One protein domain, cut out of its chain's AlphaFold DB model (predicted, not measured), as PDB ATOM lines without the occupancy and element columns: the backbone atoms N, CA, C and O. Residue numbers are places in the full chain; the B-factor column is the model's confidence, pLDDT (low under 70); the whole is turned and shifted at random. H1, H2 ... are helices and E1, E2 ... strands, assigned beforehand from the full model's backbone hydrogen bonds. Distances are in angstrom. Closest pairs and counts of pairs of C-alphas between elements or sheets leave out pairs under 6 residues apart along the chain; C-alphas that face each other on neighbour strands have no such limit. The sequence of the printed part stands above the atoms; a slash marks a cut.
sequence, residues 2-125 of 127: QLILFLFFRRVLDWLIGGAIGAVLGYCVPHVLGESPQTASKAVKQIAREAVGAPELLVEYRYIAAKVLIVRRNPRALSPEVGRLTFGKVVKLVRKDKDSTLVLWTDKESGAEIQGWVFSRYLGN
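Overview. This is residues 2 to 125 of the 127 residues of an uncharacterized protein of Betaproteobacteria bacterium RIFCSPLOWO2_02_FULL_63_19 (UniProt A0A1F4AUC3). A small barrel-like sandwich makes the body: the strongly twisted sheet E1 E4 E5 E6 is face to face with the two-stranded sheet E2 E3, their strands crossed. The hairpin of H1 and H2 packs on the four-stranded sheet, and residues 2 to 16 of the long helix H1 stick out as a free arm. The printed part has 124 residues, with three named helices and then six named strands along the chain, H1 H2 H3 E1 E2 E3 E4 E5 E6, both sheets antiparallel; the class is mixed, helices and strands. The whole is compact, with a radius of gyration of the C-alphas of 15.2 A, and spans 53 by 36 by 29 A.

Arrangement. The larger sheet runs E1, residues 61 to 64, E4, residues 90 to 97, E5, residues 100 to 106, and E6, residues 113 to 119. E4, E5 and E6 form a meander, each strand the antiparallel neighbour of the one before. Within hydrogen-bond range are N 62 and O 91 across E1 and E4, at 2.9 A, N 92 and O 104 across E4 and E5, at 2.8 A, and N 101 and O 118 across E5 and E6, at 2.8 A. E4 bends by 70 degrees at residue 94, and its pairing is staggered: residues 90 to 92 pair with E1, 92 to 97 with E5. Residues 63 to 64 of E1 also pair with residues 123 to 124, antiparallel. The hairpin E2, residues 68 to 72, and E3, residues 81 to 86, has N 69 and O 85 at 2.8 A; its strands stand at 73 degrees to those of the larger sheet. The closest C-alphas of E2 and E6 are those of Arg 72 and Trp 117, 4.9 A apart. H1, residues 2 to 28, is on the larger sheet at a height of 11.2 A and runs across the strands, at 65 degrees to E5 on the local plane. H2, residues 37 to 52, is on that sheet too, and with H1 on one face of it makes two layers. H1 and H2 touch, closest at the C-alphas of Leu 25 and Ala 48, 6.2 A, opposite ways at a steep tilt of 44 degrees. H3, residues 55 to 60, only grazes the sheet. In H1 and H2 every O i to N i+4 pair is within hydrogen-bond range; in H3 0 of 2 are, beside 2 of 3 O i to N i+3 pairs.

Along the chain. H1 begins at C-alpha 2, (180.806, 104.906, 126.105), and is 38.8 A long; H2 is 22.5 A. E4, E5 and E6 measure 19.3, 19.5 and 19.4 A. E6 ends at C-alpha 119, (176.226, 128.023, 91.116).

Size, cuts and confidence. The C-alphas of Gln 2 and Gly 34 are the farthest apart, 54.3 A. The printed part has no cut and no long link. Mean pLDDT of the printed part is 86.7; residues 26 to 35 are under 70.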
ATOM      1  N   GLN A   2     180.345 103.508 125.952       82.25
ATOM      2  CA  GLN A   2     180.806 104.906 126.105       82.25
ATOM      3  C   GLN A   2     181.219 105.603 124.794       82.25
ATOM      4  O   GLN A   2     180.838 106.748 124.576       82.25
ATOM      5  N   LEU A   3     181.918 104.913 123.883       85.44
ATOM      6  CA  LEU A   3     182.330 105.497 122.595       85.44
ATOM      7  C   LEU A   3     181.132 105.846 121.692       85.44
ATOM      8  O   LEU A   3     181.110 106.905 121.076       85.44
ATOM      9  N   ILE A   4     180.115 104.982 121.641       88.00
ATOM     10  CA  ILE A   4     178.908 105.201 120.825       88.00
ATOM     11  C   ILE A   4     178.106 106.384 121.374       88.00
ATOM     12  O   ILE A   4     177.668 107.237 120.607       88.00
ATOM     13  N   LEU A   5     177.972 106.470 122.701       89.56
ATOM     14  CA  LEU A   5     177.311 107.591 123.365       89.56
ATOM     15  C   LEU A   5     178.050 108.913 123.113       89.56
ATOM     16  O   LEU A   5     177.414 109.924 122.832       89.56
ATOM     17  N   PHE A   6     179.383 108.897 123.150       89.50
ATOM     18  CA  PHE A   6     180.206 110.064 122.837       89.50
ATOM     19  C   PHE A   6     180.040 110.522 121.382       89.50
ATOM     20  O   PHE A   6     179.842 111.708 121.129       89.50
ATOM     21  N   LEU A   7     180.065 109.593 120.420       86.12
ATOM     22  CA  LEU A   7     179.845 109.911 119.005       86.12
ATOM     23  C   LEU A   7     178.439 110.469 118.761       86.12
ATOM     24  O   LEU A   7     178.274 111.414 117.990       86.12
ATOM     25  N   PHE A   8     177.434 109.913 119.439       88.06
ATOM     26  CA  PHE A   8     176.070 110.422 119.385       88.06
ATOM     27  C   PHE A   8     175.984 111.845 119.945       88.06
ATOM     28  O   PHE A   8     175.484 112.739 119.265       88.06
ATOM     29  N   PHE A   9     176.537 112.077 121.137       88.81
ATOM     30  CA  PHE A   9     176.550 113.394 121.770       88.81
ATOM     31  C   PHE A   9     177.258 114.436 120.902       88.81
ATOM     32  O   PHE A   9     176.727 115.523 120.688       88.81
ATOM     33  N   ARG A  10     178.413 114.081 120.331       84.81
ATOM     34  CA  ARG A  10     179.151 114.952 119.412       84.81
ATOM     35  C   ARG A  10     178.302 115.346 118.204       84.81
ATOM     36  O   ARG A  10     178.238 116.519 117.867       84.81
ATOM     37  N   ARG A  11     177.586 114.392 117.605       83.56
ATOM     38  CA  ARG A  11     176.714 114.658 116.454       83.56
ATOM     39  C   ARG A  11     175.557 115.599 116.800       83.56
ATOM     40  O   ARG A  11     175.206 116.447 115.985       83.56
ATOM     41  N   VAL A  12     174.970 115.453 117.990       84.50
ATOM     42  CA  VAL A  12     173.916 116.361 118.472       84.50
ATOM     43  C   VAL A  12     174.484 117.757 118.720       84.50
ATOM     44  O   VAL A  12     173.871 118.742 118.317       84.50
ATOM     45  N   LEU A  13     175.666 117.849 119.329       84.06
ATOM     46  CA  LEU A  13     176.332 119.122 119.583       84.06
ATOM     47  C   LEU A  13     176.669 119.860 118.278       84.06
ATOM     48  O   LEU A  13     176.354 121.039 118.155       84.06
ATOM     49  N   ASP A  14     177.225 119.159 117.285       79.12
ATOM     50  CA  ASP A  14     177.532 119.724 115.963       79.12
ATOM     51  C   ASP A  14     176.263 120.266 115.274       79.12
ATOM     52  O   ASP A  14     176.290 121.319 114.633       79.12
ATOM     53  N   TRP A  15     175.128 119.575 115.438       78.25
ATOM     54  CA  TRP A  15     173.836 120.033 114.924       78.25
ATOM     55  C   TRP A  15     173.321 121.283 115.654       78.25
ATOM     56  O   TRP A  15     172.905 122.236 114.996       78.25
ATOM     57  N   LEU A  16     173.422 121.337 116.989       78.94
ATOM     58  CA  LEU A  16     173.031 122.511 117.782       78.94
ATOM     59  C   LEU A  16     173.880 123.743 117.446       78.94
ATOM     60  O   LEU A  16     173.337 124.828 117.242       78.94
ATOM     61  N   ILE A  17     175.202 123.573 117.343       78.38
ATOM     62  CA  ILE A  17     176.130 124.644 116.953       78.38
ATOM     63  C   ILE A  17     175.787 125.136 115.544       78.38
ATOM     64  O   ILE A  17     175.657 126.341 115.319       78.38
ATOM     65  N   GLY A  18     175.579 124.211 114.601       74.69
ATOM     66  CA  GLY A  18     175.211 124.546 113.228       74.69
ATOM     67  C   GLY A  18     173.911 125.350 113.135       74.69
ATOM     68  O   GLY A  18     173.860 126.343 112.401       74.69
ATOM     69  N   GLY A  19     172.895 124.956 113.909       75.44
ATOM     70  CA  GLY A  19     171.614 125.654 114.004       75.44
ATOM     71  C   GLY A  19     171.739 127.051 114.614       75.44
ATOM     72  O   GLY A  19     171.204 128.012 114.057       75.44
ATOM     73  N   ALA A  20     172.504 127.198 115.701       76.25
ATOM     74  CA  ALA A  20     172.739 128.489 116.350       76.25
ATOM     75  C   ALA A  20     173.448 129.483 115.413       76.25
ATOM     76  O   ALA A  20     172.999 130.621 115.263       76.25
ATOM     77  N   ILE A  21     174.498 129.041 114.712       77.25
ATOM     78  CA  ILE A  21     175.206 129.865 113.720       77.25
ATOM     79  C   ILE A  21     174.261 130.261 112.579       77.25
ATOM     80  O   ILE A  21     174.229 131.424 112.174       77.25
ATOM     81  N   GLY A  22     173.464 129.313 112.074       73.69
ATOM     82  CA  GLY A  22     172.475 129.573 111.028       73.69
ATOM     83  C   GLY A  22     171.451 130.639 111.433       73.69
ATOM     84  O   GLY A  22     171.161 131.541 110.643       73.69
ATOM     85  N   ALA A  23     170.951 130.579 112.671       74.56
ATOM     86  CA  ALA A  23     170.003 131.547 113.215       74.56
ATOM     87  C   ALA A  23     170.623 132.947 113.359       74.56
ATOM     88  O   ALA A  23     170.071 133.922 112.844       74.56
ATOM     89  N   VAL A  24     171.800 133.038 113.985       75.81
ATOM     90  CA  VAL A  24     172.524 134.302 114.192       75.81
ATOM     91  C   VAL A  24     172.843 134.972 112.852       75.81
ATOM     92  O   VAL A  24     172.502 136.134 112.629       75.81
ATOM     93  N   LEU A  25     173.414 134.228 111.904       74.06
ATOM     94  CA  LEU A  25     173.767 134.765 110.588       74.06
ATOM     95  C   LEU A  25     172.533 135.081 109.729       74.06
ATOM     96  O   LEU A  25     172.539 136.029 108.944       74.06
ATOM     97  N   GLY A  26     171.442 134.330 109.884       69.06
ATOM     98  CA  GLY A  26     170.167 134.637 109.239       69.06
ATOM     99  C   GLY A  26     169.542 135.947 109.736       69.06
ATOM    100  O   GLY A  26     168.897 136.651 108.948       69.06
ATOM    101  N   TYR A  27     169.738 136.276 111.014       68.38
ATOM    102  CA  TYR A  27     169.194 137.473 111.652       68.38
ATOM    103  C   TYR A  27     170.034 138.727 111.390       68.38
ATOM    104  O   TYR A  27     169.461 139.776 111.108       68.38
ATOM    105  N   CYS A  28     171.366 138.623 111.412       61.59
ATOM    106  CA  CYS A  28     172.247 139.793 111.343       61.59
ATOM    107  C   CYS A  28     172.523 140.306 109.918       61.59
ATOM    108  O   CYS A  28     172.909 141.458 109.753       61.59
ATOM    109  N   VAL A  29     172.311 139.491 108.876       65.38
ATOM    110  CA  VAL A  29     172.670 139.848 107.486       65.38
ATOM    111  C   VAL A  29     171.508 140.326 106.576       65.38
ATOM    112  O   VAL A  29     171.590 140.161 105.358       65.38
ATOM    113  N   PRO A  30     170.392 140.916 107.049       58.81
ATOM    114  CA  PRO A  30     169.503 141.646 106.160       58.81
ATOM    115  C   PRO A  30     169.824 143.145 106.253       58.81
ATOM    116  O   PRO A  30     169.816 143.696 107.346       58.81
ATOM    117  N   HIS A  31     169.975 143.800 105.096       55.09
ATOM    118  CA  HIS A  31     170.077 145.261 104.890       55.09
ATOM    119  C   HIS A  31     171.483 145.839 104.693       55.09
ATOM    120  O   HIS A  31     171.884 146.773 105.374       55.09
ATOM    121  N   VAL A  32     172.171 145.396 103.635       59.88
ATOM    122  CA  VAL A  32     173.109 146.287 102.928       59.88
ATOM    123  C   VAL A  32     172.505 146.638 101.570       59.88
ATOM    124  O   VAL A  32     172.830 146.051 100.540       59.88
ATOM    125  N   LEU A  33     171.499 147.514 101.591       55.28
ATOM    126  CA  LEU A  33     170.783 147.971 100.400       55.28
ATOM    127  C   LEU A  33     171.357 149.323  99.961       55.28
ATOM    128  O   LEU A  33     171.308 150.282 100.721       55.28
ATOM    129  N   GLY A  34     171.869 149.403  98.729       62.16
ATOM    130  CA  GLY A  34     172.250 150.670  98.085       62.16
ATOM    131  C   GLY A  34     173.746 150.996  98.051       62.16
ATOM    132  O   GLY A  34     174.134 151.945  97.378       62.16
ATOM    133  N   GLU A  35     174.597 150.203  98.705       68.50
ATOM    134  CA  GLU A  35     176.050 150.384  98.633       68.50
ATOM    135  C   GLU A  35     176.681 149.682  97.421       68.50
ATOM    136  O   GLU A  35     176.085 148.801  96.793       68.50
ATOM    137  N   SER A  36     177.932 150.041  97.107       79.88
ATOM    138  CA  SER A  36     178.721 149.296  96.123       79.88
ATOM    139  C   SER A  36     178.814 147.809  96.532       79.88
ATOM    140  O   SER A  36     178.918 147.510  97.727       79.88
ATOM    141  N   PRO A  37     178.840 146.846  95.585       79.06
ATOM    142  CA  PRO A  37     178.923 145.415  95.909       79.06
ATOM    143  C   PRO A  37     180.116 145.040  96.805       79.06
ATOM    144  O   PRO A  37     180.069 144.057  97.550       79.06
ATOM    145  N   GLN A  38     181.190 145.830  96.728       83.50
ATOM    146  CA  GLN A  38     182.411 145.664  97.509       83.50
ATOM    147  C   GLN A  38     182.186 146.059  98.971       83.50
ATOM    148  O   GLN A  38     182.502 145.276  99.868       83.50
ATOM    149  N   THR A  39     181.591 147.232  99.210       86.38
ATOM    150  CA  THR A  39     181.256 147.700 100.562       86.38
ATOM    151  C   THR A  39     180.245 146.763 101.211       86.38
ATOM    152  O   THR A  39     180.465 146.296 102.329       86.38
ATOM    153  N   ALA A  40     179.230 146.351 100.448       85.75
ATOM    154  CA  ALA A  40     178.219 145.419 100.919       85.75
ATOM    155  C   ALA A  40     178.810 144.062 101.325       85.75
ATOM    156  O   ALA A  40     178.500 143.533 102.390       85.75
ATOM    157  N   SER A  41     179.726 143.521 100.518       87.50
ATOM    158  CA  SER A  41     180.429 142.278 100.854       87.50
ATOM    159  C   SER A  41     181.292 142.426 102.108       87.50
ATOM    160  O   SER A  41     181.343 141.514 102.930       87.50
ATOM    161  N   LYS A  42     181.960 143.573 102.280       89.19
ATOM    162  CA  LYS A  42     182.770 143.857 103.470       89.19
ATOM    163  C   LYS A  42     181.905 143.922 104.732       89.19
ATOM    164  O   LYS A  42     182.270 143.306 105.729       89.19
ATOM    165  N   ALA A  43     180.759 144.599 104.670       87.75
ATOM    166  CA  ALA A  43     179.810 144.677 105.776       87.75
ATOM    167  C   ALA A  43     179.282 143.287 106.167       87.75
ATOM    168  O   ALA A  43     179.343 142.920 107.336       87.75
ATOM    169  N   VAL A  44     178.873 142.468 105.189       87.69
ATOM    170  CA  VAL A  44     178.443 141.075 105.422       87.69
ATOM    171  C   VAL A  44     179.524 140.267 106.144       87.69
ATOM    172  O   VAL A  44     179.226 139.565 107.111       87.69
ATOM    173  N   LYS A  45     180.787 140.371 105.705       90.12
ATOM    174  CA  LYS A  45     181.908 139.676 106.355       90.12
ATOM    175  C   LYS A  45     182.119 140.145 107.791       90.12
ATOM    176  O   LYS A  45     182.319 139.309 108.667       90.12
ATOM    177  N   GLN A  46     182.081 141.455 108.022       89.25
ATOM    178  CA  GLN A  46     182.302 142.034 109.344       89.25
ATOM    179  C   GLN A  46     181.209 141.605 110.325       89.25
ATOM    180  O   GLN A  46     181.519 141.032 111.364       89.25
ATOM    181  N   ILE A  47     179.944 141.772 109.937       87.12
ATOM    182  CA  ILE A  47     178.783 141.383 110.745       87.12
ATOM    183  C   ILE A  47     178.834 139.890 111.085       87.12
ATOM    184  O   ILE A  47     178.607 139.506 112.227       87.12
ATOM    185  N   ALA A  48     179.163 139.033 110.112       87.00
ATOM    186  CA  ALA A  48     179.258 137.597 110.352       87.00
ATOM    187  C   ALA A  48     180.372 137.240 111.350       87.00
ATOM    188  O   ALA A  48     180.171 136.390 112.216       87.00
ATOM    189  N   ARG A  49     181.537 137.892 111.248       87.88
ATOM    190  CA  ARG A  49     182.663 137.682 112.171       87.88
ATOM    191  C   ARG A  49     182.335 138.157 113.583       87.88
ATOM    192  O   ARG A  49     182.619 137.433 114.529       87.88
ATOM    193  N   GLU A  50     181.712 139.324 113.714       87.38
ATOM    194  CA  GLU A  50     181.280 139.874 115.004       87.38
ATOM    195  C   GLU A  50     180.220 138.993 115.666       87.38
ATOM    196  O   GLU A  50     180.309 138.707 116.855       87.38
ATOM    197  N   ALA A  51     179.246 138.518 114.890       84.38
ATOM    198  CA  ALA A  51     178.137 137.740 115.419       84.38
ATOM    199  C   ALA A  51     178.542 136.314 115.833       84.38
ATOM    200  O   ALA A  51     177.976 135.766 116.776       84.38
ATOM    201  N   VAL A  52     179.508 135.701 115.137       85.44
ATOM    202  CA  VAL A  52     179.987 134.344 115.453       85.44
ATOM    203  C   VAL A  52     181.132 134.356 116.467       85.44
ATOM    204  O   VAL A  52     181.264 133.409 117.236       85.44
ATOM    205  N   GLY A  53     181.983 135.386 116.476       84.38
ATOM    206  CA  GLY A  53     183.115 135.523 117.402       84.38
ATOM    207  C   GLY A  53     184.278 134.539 117.182       84.38
ATOM    208  O   GLY A  53     185.378 134.788 117.665       84.38
ATOM    209  N   ALA A  54     184.065 133.461 116.423       85.75
ATOM    210  CA  ALA A  54     185.048 132.432 116.086       85.75
ATOM    211  C   ALA A  54     185.116 132.233 114.557       85.75
ATOM    212  O   ALA A  54     184.278 131.527 113.979       85.75
ATOM    213  N   PRO A  55     186.075 132.873 113.857       84.44
ATOM    214  CA  PRO A  55     186.168 132.826 112.398       84.44
ATOM    215  C   PRO A  55     186.331 131.415 111.820       84.44
ATOM    216  O   PRO A  55     185.927 131.182 110.680       84.44
ATOM    217  N   GLU A  56     186.880 130.460 112.581       87.44
ATOM    218  CA  GLU A  56     187.071 129.082 112.114       87.44
ATOM    219  C   GLU A  56     185.731 128.391 111.829       87.44
ATOM    220  O   GLU A  56     185.628 127.574 110.913       87.44
ATOM    221  N   LEU A  57     184.675 128.774 112.553       85.75
ATOM    222  CA  LEU A  57     183.330 128.238 112.356       85.75
ATOM    223  C   LEU A  57     182.705 128.700 111.033       85.75
ATOM    224  O   LEU A  57     181.833 128.023 110.495       85.75
ATOM    225  N   LEU A  58     183.169 129.818 110.460       89.44
ATOM    226  CA  LEU A  58     182.660 130.357 109.193       89.44
ATOM    227  C   LEU A  58     183.218 129.634 107.956       89.44
ATOM    228  O   LEU A  58     182.731 129.860 106.846       89.44
ATOM    229  N   VAL A  59     184.204 128.744 108.115       90.88
ATOM    230  CA  VAL A  59     184.828 128.008 106.999       90.88
ATOM    231  C   VAL A  59     183.809 127.143 106.250       90.88
ATOM    232  O   VAL A  59     183.877 127.036 105.018       90.88
ATOM    233  N   GLU A  60     182.823 126.595 106.964       90.75
ATOM    234  CA  GLU A  60     181.728 125.791 106.401       90.75
ATOM    235  C   GLU A  60     180.600 126.629 105.782       90.75
ATOM    236  O   GLU A  60     179.689 126.080 105.159       90.75
ATOM    237  N   TYR A  61     180.647 127.955 105.913       92.19
ATOM    238  CA  TYR A  61     179.570 128.849 105.502       92.19
ATOM    239  C   TYR A  61     179.987 129.745 104.339       92.19
ATOM    240  O   TYR A  61     181.156 130.083 104.138       92.19
ATOM    241  N   ARG A  62     179.007 130.148 103.539       93.88
ATOM    242  CA  ARG A  62     179.159 131.135 102.467       93.88
ATOM    243  C   ARG A  62     178.023 132.137 102.535       93.88
ATOM    244  O   ARG A  62     176.961 131.829 103.064       93.88
ATOM    245  N   TYR A  63     178.232 133.313 101.960       93.00
ATOM    246  CA  TYR A  63     177.151 134.263 101.711       93.00
ATOM    247  C   TYR A  63     176.841 134.340 100.219       93.00
ATOM    248  O   TYR A  63     177.697 134.072  99.373       93.00
ATOM    249  N   ILE A  64     175.615 134.720  99.879       93.38
ATOM    250  CA  ILE A  64     175.237 134.963  98.488       93.38
ATOM    251  C   ILE A  64     175.811 136.307  98.030       93.38
ATOM    252  O   ILE A  64     175.467 137.354  98.570       93.38
ATOM    253  N   ALA A  65     176.671 136.283  97.013       92.62
ATOM    254  CA  ALA A  65     177.288 137.477  96.429       92.62
ATOM    255  C   ALA A  65     176.469 138.080  95.270       92.62
ATOM    256  O   ALA A  65     176.717 139.207  94.851       92.62
ATOM    257  N   ALA A  66     175.487 137.344  94.740       91.88
ATOM    258  CA  ALA A  66     174.564 137.840  93.721       91.88
ATOM    259  C   ALA A  66     173.365 138.567  94.346       91.88
ATOM    260  O   ALA A  66     172.928 138.214  95.436       91.88
ATOM    261  N   LYS A  67     172.763 139.523  93.622       89.44
ATOM    262  CA  LYS A  67     171.530 140.207  94.062       89.44
ATOM    263  C   LYS A  67     170.402 139.210  94.353       89.44
ATOM    264  O   LYS A  67     169.767 139.281  95.402       89.44
ATOM    265  N   VAL A  68     170.185 138.288  93.416       91.88
ATOM    266  CA  VAL A  68     169.260 137.159  93.532       91.88
ATOM    267  C   VAL A  68     169.938 135.934  92.935       91.88
ATOM    268  O   VAL A  68     170.497 136.000  91.839       91.88
ATOM    269  N   LEU A  69     169.879 134.819  93.652       95.12
ATOM    270  CA  LEU A  69     170.415 133.532  93.247       95.12
ATOM    271  C   LEU A  69     169.304 132.486  93.258       95.12
ATOM    272  O   LEU A  69     168.651 132.265  94.275       95.12
ATOM    273  N   ILE A  70     169.109 131.836  92.114       96.12
ATOM    274  CA  ILE A  70     168.148 130.745  91.962       96.12
ATOM    275  C   ILE A  70     168.741 129.481  92.578       96.12
ATOM    276  O   ILE A  70     169.847 129.070  92.217       96.12
ATOM    277  N   VAL A  71     167.974 128.849  93.460       96.69
ATOM    278  CA  VAL A  71     168.273 127.536  94.021       96.69
ATOM    279  C   VAL A  71     167.519 126.477  93.232       96.69
ATOM    280  O   VAL A  71     166.334 126.627  92.933       96.69
ATOM    281  N   ARG A  72     168.201 125.390  92.882       97.12
ATOM    282  CA  ARG A  72     167.682 124.333  92.011       97.12
ATOM    283  C   ARG A  72     167.679 122.976  92.694       97.12
ATOM    284  O   ARG A  72     168.501 122.694  93.557       97.12
ATOM    285  N   ARG A  73     166.786 122.091  92.253       96.81
ATOM    286  CA  ARG A  73     166.696 120.717  92.775       96.81
ATOM    287  C   ARG A  73     167.951 119.869  92.500       96.81
ATOM    288  O   ARG A  73     168.287 119.012  93.303       96.81
ATOM    289  N   ASN A  74     168.647 120.112  91.389       96.19
ATOM    290  CA  ASN A  74     169.820 119.360  90.920       96.19
ATOM    291  C   ASN A  74     170.936 120.321  90.465       96.19
ATOM    292  O   ASN A  74     170.624 121.463  90.110       96.19
ATOM    293  N   PRO A  75     172.203 119.870  90.339       95.12
ATOM    294  CA  PRO A  75     173.349 120.718  89.965       95.12
ATOM    295  C   PRO A  75     173.327 121.247  88.518       95.12
ATOM    296  O   PRO A  75     174.311 121.823  88.055       95.12
ATOM    297  N   ARG A  76     172.227 121.054  87.782       93.44
ATOM    298  CA  ARG A  76     172.077 121.427  86.370       93.44
ATOM    299  C   ARG A  76     171.360 122.766  86.234       93.44
ATOM    300  O   ARG A  76     170.354 123.006  86.899       93.44
ATOM    301  N   ALA A  77     171.803 123.583  85.279       88.94
ATOM    302  CA  ALA A  77     171.230 124.900  84.991       88.94
ATOM    303  C   ALA A  77     169.722 124.876  84.676       88.94
ATOM    304  O   ALA A  77     169.021 125.828  84.995       88.94
ATOM    305  N   LEU A  78     169.227 123.791  84.073       92.50
ATOM    306  CA  LEU A  78     167.822 123.624  83.677       92.50
ATOM    307  C   LEU A  78     166.986 122.849  84.707       92.50
ATOM    308  O   LEU A  78     165.826 122.539  84.459       92.50
ATOM    309  N   SER A  79     167.558 122.499  85.861       95.38
ATOM    310  CA  SER A  79     166.804 121.816  86.912       95.38
ATOM    311  C   SER A  79     165.707 122.725  87.481       95.38
ATOM    312  O   SER A  79     165.959 123.927  87.613       95.38
ATOM    313  N   PRO A  80     164.553 122.170  87.914       96.81
ATOM    314  CA  PRO A  80     163.495 122.938  88.565       96.81
ATOM    315  C   PRO A  80     164.018 123.823  89.697       96.81
ATOM    316  O   PRO A  80     164.890 123.400  90.467       96.81
ATOM    317  N   GLU A  81     163.485 125.041  89.764       96.25
ATOM    318  CA  GLU A  81     163.702 125.985  90.858       96.25
ATOM    319  C   GLU A  81     163.020 125.463  92.131       96.25
ATOM    320  O   GLU A  81     161.905 124.947  92.079       96.25
ATOM    321  N   VAL A  82     163.715 125.562  93.264       93.88
ATOM    322  CA  VAL A  82     163.197 125.199  94.596       93.88
ATOM    323  C   VAL A  82     163.189 126.384  95.559       93.88
ATOM    324  O   VAL A  82     162.681 126.268  96.666       93.88
ATOM    325  N   GLY A  83     163.760 127.517  95.152       91.75
ATOM    326  CA  GLY A  83     163.779 128.733  95.948       91.75
ATOM    327  C   GLY A  83     164.691 129.801  95.359       91.75
ATOM    328  O   GLY A  83     165.391 129.584  94.365       91.75
ATOM    329  N   ARG A  84     164.704 130.963  96.009       93.31
ATOM    330  CA  ARG A  84     165.573 132.093  95.675       93.31
ATOM    331  C   ARG A  84     166.233 132.615  96.934       93.31
ATOM    332  O   ARG A  84     165.586 132.755  97.965       93.31
ATOM    333  N   LEU A  85     167.514 132.933  96.828       92.12
ATOM    334  CA  LEU A  85     168.287 133.550  97.896       92.12
ATOM    335  C   LEU A  85     168.742 134.931  97.446       92.12
ATOM    336  O   LEU A  85     169.112 135.127  96.290       92.12
ATOM    337  N   THR A  86     168.708 135.895  98.352       91.00
ATOM    338  CA  THR A  86     169.131 137.270  98.087       91.00
ATOM    339  C   THR A  86     170.559 137.503  98.558       91.00
ATOM    340  O   THR A  86     171.094 136.729  99.355       91.00
ATOM    341  N   PHE A  87     171.175 138.575  98.057       90.12
ATOM    342  CA  PHE A  87     172.502 139.013  98.487       90.12
ATOM    343  C   PHE A  87     172.643 139.023 100.017       90.12
ATOM    344  O   PHE A  87     171.722 139.412 100.734       90.12
ATOM    345  N   GLY A  88     173.807 138.602 100.508       88.25
ATOM    346  CA  GLY A  88     174.142 138.580 101.930       88.25
ATOM    347  C   GLY A  88     173.565 137.385 102.690       88.25
ATOM    348  O   GLY A  88     174.121 137.012 103.719       88.25
ATOM    349  N   LYS A  89     172.525 136.709 102.179       89.12
ATOM    350  CA  LYS A  89     171.982 135.510 102.831       89.12
ATOM    351  C   LYS A  89     173.097 134.484 103.040       89.12
ATOM    352  O   LYS A  89     173.825 134.142 102.107       89.12
ATOM    353  N   VAL A  90     173.216 134.004 104.274       90.69
ATOM    354  CA  VAL A  90     174.211 133.003 104.648       90.69
ATOM    355  C   VAL A  90     173.653 131.602 104.451       90.69
ATOM    356  O   VAL A  90     172.487 131.333 104.744       90.69
ATOM    357  N   VAL A  91     174.506 130.718 103.943       92.62
ATOM    358  CA  VAL A  91     174.209 129.317 103.678       92.62
ATOM    359  C   VAL A  91     175.356 128.429 104.154       92.62
ATOM    360  O   VAL A  91     176.525 128.819 104.084       92.62
ATOM    361  N   LYS A  92     175.032 127.221 104.610       93.56
ATOM    362  CA  LYS A  92     176.011 126.183 104.931       93.56
ATOM    363  C   LYS A  92     176.358 125.385 103.675       93.56
ATOM    364  O   LYS A  92     175.475 125.030 102.892       93.56
ATOM    365  N   LEU A  93     177.639 125.087 103.480       94.81
ATOM    366  CA  LEU A  93     178.118 124.201 102.425       94.81
ATOM    367  C   LEU A  93     177.875 122.743 102.813       94.81
ATOM    368  O   LEU A  93     178.375 122.283 103.834       94.81
ATOM    369  N   VAL A  94     177.145 122.008 101.975       95.75
ATOM    370  CA  VAL A  94     176.913 120.568 102.174       95.75
ATOM    371  C   VAL A  94     177.811 119.750 101.253       95.75
ATOM    372  O   VAL A  94     178.470 118.810 101.688       95.75
ATOM    373  N   ARG A  95     177.846 120.095  99.960       95.75
ATOM    374  CA  ARG A  95     178.633 119.369  98.953       95.75
ATOM    375  C   ARG A  95     178.931 120.250  97.749       95.75
ATOM    376  O   ARG A  95     178.081 121.026  97.333       95.75
ATOM    377  N   LYS A  96     180.098 120.076  97.129       94.81
ATOM    378  CA  LYS A  96     180.441 120.697  95.841       94.81
ATOM    379  C   LYS A  96     180.425 119.663  94.711       94.81
ATOM    380  O   LYS A  96     180.873 118.536  94.907       94.81
ATOM    381  N   ASP A  97     179.927 120.058  93.543       95.19
ATOM    382  CA  ASP A  97     179.960 119.301  92.288       95.19
ATOM    383  C   ASP A  97     180.279 120.245  91.118       95.19
ATOM    384  O   ASP A  97     179.421 121.001  90.658       95.19
ATOM    385  N   LYS A  98     181.534 120.221  90.651       93.62
ATOM    386  CA  LYS A  98     182.054 121.122  89.606       93.62
ATOM    387  C   LYS A  98     181.733 122.596  89.916       93.62
ATOM    388  O   LYS A  98     182.229 123.144  90.904       93.62
ATOM    389  N   ASP A  99     180.894 123.215  89.087       95.50
ATOM    390  CA  ASP A  99     180.476 124.614  89.184       95.50
ATOM    391  C   ASP A  99     179.291 124.826  90.122       95.50
ATOM    392  O   ASP A  99     178.960 125.967  90.444       95.50
ATOM    393  N   SER A 100     178.665 123.757  90.603       96.62
ATOM    394  CA  SER A 100     177.483 123.795  91.457       96.62
ATOM    395  C   SER A 100     177.818 123.354  92.879       96.62
ATOM    396  O   SER A 100     178.712 122.550  93.127       96.62
ATOM    397  N   THR A 101     177.091 123.894  93.843       97.81
ATOM    398  CA  THR A 101     177.252 123.589  95.262       97.81
ATOM    399  C   THR A 101     175.877 123.349  95.866       97.81
ATOM    400  O   THR A 101     174.966 124.152  95.675       97.81
ATOM    401  N   LEU A 102     175.733 122.236  96.577       98.00
ATOM    402  CA  LEU A 102     174.596 121.949  97.435       98.00
ATOM    403  C   LEU A 102     174.760 122.745  98.726       98.00
ATOM    404  O   LEU A 102     175.757 122.591  99.442       98.00
ATOM    405  N   VAL A 103     173.777 123.588  99.000       96.75
ATOM    406  CA  VAL A 103     173.746 124.452 100.171       96.75
ATOM    407  C   VAL A 103     172.539 124.140 101.040       96.75
ATOM    408  O   VAL A 103     171.510 123.684 100.540       96.75
ATOM    409  N   LEU A 104     172.686 124.397 102.335       93.94
ATOM    410  CA  LEU A 104     171.650 124.291 103.354       93.94
ATOM    411  C   LEU A 104     171.401 125.679 103.948       93.94
ATOM    412  O   LEU A 104     172.350 126.407 104.249       93.94
ATOM    413  N   TRP A 105     170.139 126.046 104.132       89.75
ATOM    414  CA  TRP A 105     169.767 127.264 104.845       89.75
ATOM    415  C   TRP A 105     168.456 127.080 105.596       89.75
ATOM    416  O   TRP A 105     167.623 126.256 105.228       89.75
ATOM    417  N   THR A 106     168.261 127.905 106.616       85.25
ATOM    418  CA  THR A 106     166.981 128.009 107.314       85.25
ATOM    419  C   THR A 106     166.129 129.071 106.633       85.25
ATOM    420  O   THR A 106     166.558 130.225 106.438       85.25
ATOM    421  N   ASP A 107     164.937 128.666 106.218       82.12
ATOM    422  CA  ASP A 107     163.919 129.583 105.740       82.12
ATOM    423  C   ASP A 107     163.380 130.438 106.893       82.12
ATOM    424  O   ASP A 107     163.173 129.944 107.999       82.12
ATOM    425  N   LYS A 108     163.207 131.743 106.653       73.19
ATOM    426  CA  LYS A 108     162.843 132.680 107.728       73.19
ATOM    427  C   LYS A 108     161.382 132.550 108.147       73.19
ATOM    428  O   LYS A 108     161.084 132.810 109.304       73.19
ATOM    429  N   GLU A 109     160.499 132.197 107.219       76.25
ATOM    430  CA  GLU A 109     159.055 132.167 107.469       76.25
ATOM    431  C   GLU A 109     158.636 130.843 108.102       76.25
ATOM    432  O   GLU A 109     157.922 130.820 109.098       76.25
ATOM    433  N   SER A 110     159.119 129.734 107.546       77.88
ATOM    434  CA  SER A 110     158.758 128.391 108.004       77.88
ATOM    435  C   SER A 110     159.669 127.844 109.103       77.88
ATOM    436  O   SER A 110     159.320 126.853 109.741       77.88
ATOM    437  N   GLY A 111     160.862 128.421 109.295       75.38
ATOM    438  CA  GLY A 111     161.906 127.835 110.142       75.38
ATOM    439  C   GLY A 111     162.459 126.510 109.604       75.38
ATOM    440  O   GLY A 111     163.279 125.873 110.263       75.38
ATOM    441  N   ALA A 112     162.026 126.081 108.415       80.50
ATOM    442  CA  ALA A 112     162.435 124.819 107.834       80.50
ATOM    443  C   ALA A 112     163.880 124.892 107.332       80.50
ATOM    444  O   ALA A 112     164.314 125.877 106.728       80.50
ATOM    445  N   GLU A 113     164.617 123.807 107.543       86.75
ATOM    446  CA  GLU A 113     165.897 123.577 106.891       86.75
ATOM    447  C   GLU A 113     165.666 123.137 105.442       86.75
ATOM    448  O   GLU A 113     165.129 122.061 105.174       86.75
ATOM    449  N   ILE A 114     166.077 123.977 104.493       90.75
ATOM    450  CA  ILE A 114     165.924 123.730 103.060       90.75
ATOM    451  C   ILE A 114     167.298 123.495 102.439       90.75
ATOM    452  O   ILE A 114     168.274 124.181 102.750       90.75
ATOM    453  N   GLN A 115     167.365 122.523 101.527       95.62
ATOM    454  CA  GLN A 115     168.553 122.248 100.728       95.62
ATOM    455  C   GLN A 115     168.302 122.449  99.239       95.62
ATOM    456  O   GLN A 115     167.221 122.171  98.717       95.62
ATOM    457  N   GLY A 116     169.347 122.863  98.529       96.94
ATOM    458  CA  GLY A 116     169.317 122.915  97.077       96.94
ATOM    459  C   GLY A 116     170.629 123.371  96.456       96.94
ATOM    460  O   GLY A 116     171.573 123.769  97.135       96.94
ATOM    461  N   TRP A 117     170.697 123.262  95.137       98.00
ATOM    462  CA  TRP A 117     171.891 123.516  94.348       98.00
ATOM    463  C   TRP A 117     171.941 124.947  93.839       98.00
ATOM    464  O   TRP A 117     170.967 125.463  93.291       98.00
ATOM    465  N   VAL A 118     173.112 125.560  93.946       97.81
ATOM    466  CA  VAL A 118     173.404 126.897  93.427       97.81
ATOM    467  C   VAL A 118     174.723 126.901  92.666       97.81
ATOM    468  O   VAL A 118     175.592 126.067  92.920       97.81
ATOM    469  N   PHE A 119     174.918 127.853  91.752       97.31
ATOM    470  CA  PHE A 119     176.226 128.023  91.116       97.31
ATOM    471  C   PHE A 119     177.232 128.630  92.097       97.31
ATOM    472  O   PHE A 119     177.019 129.708  92.650       97.31
ATOM    473  N   SER A 120     178.371 127.964  92.239       96.56
ATOM    474  CA  SER A 120     179.428 128.273  93.205       96.56
ATOM    475  C   SER A 120     180.033 129.661  93.005       96.56
ATOM    476  O   SER A 120     180.447 130.287  93.973       96.56
ATOM    477  N   ARG A 121     180.050 130.175  91.768       96.25
ATOM    478  CA  ARG A 121     180.567 131.520  91.446       96.25
ATOM    479  C   ARG A 121     179.809 132.662  92.130       96.25
ATOM    480  O   ARG A 121     180.314 133.774  92.184       96.25
ATOM    481  N   TYR A 122     178.597 132.400  92.620       96.12
ATOM    482  CA  TYR A 122     177.785 133.382  93.338       96.12
ATOM    483  C   TYR A 122     177.886 133.238  94.860       96.12
ATOM    484  O   TYR A 122     177.116 133.873  95.579       96.12
ATOM    485  N   LEU A 123     178.817 132.415  95.354       95.69
ATOM    486  CA  LEU A 123     179.089 132.233  96.774       95.69
ATOM    487  C   LEU A 123     180.352 133.000  97.171       95.69
ATOM    488  O   LEU A 123     181.438 132.732  96.662       95.69
ATOM    489  N   GLY A 124     180.207 133.930  98.110       94.31
ATOM    490  CA  GLY A 124     181.311 134.622  98.763       94.31
ATOM    491  C   GLY A 124     181.782 133.888 100.020       94.31
ATOM    492  O   GLY A 124     180.999 133.222 100.702       94.31
ATOM    493  N   ASN A 125     183.075 133.992 100.323       93.56
ATOM    494  CA  ASN A 125     183.700 133.406 101.512       93.56
ATOM    495  C   ASN A 125     183.859 134.433 102.640       93.56
ATOM    496  O   ASN A 125     183.876 135.635 102.398       93.56
TER     497      ASN A 125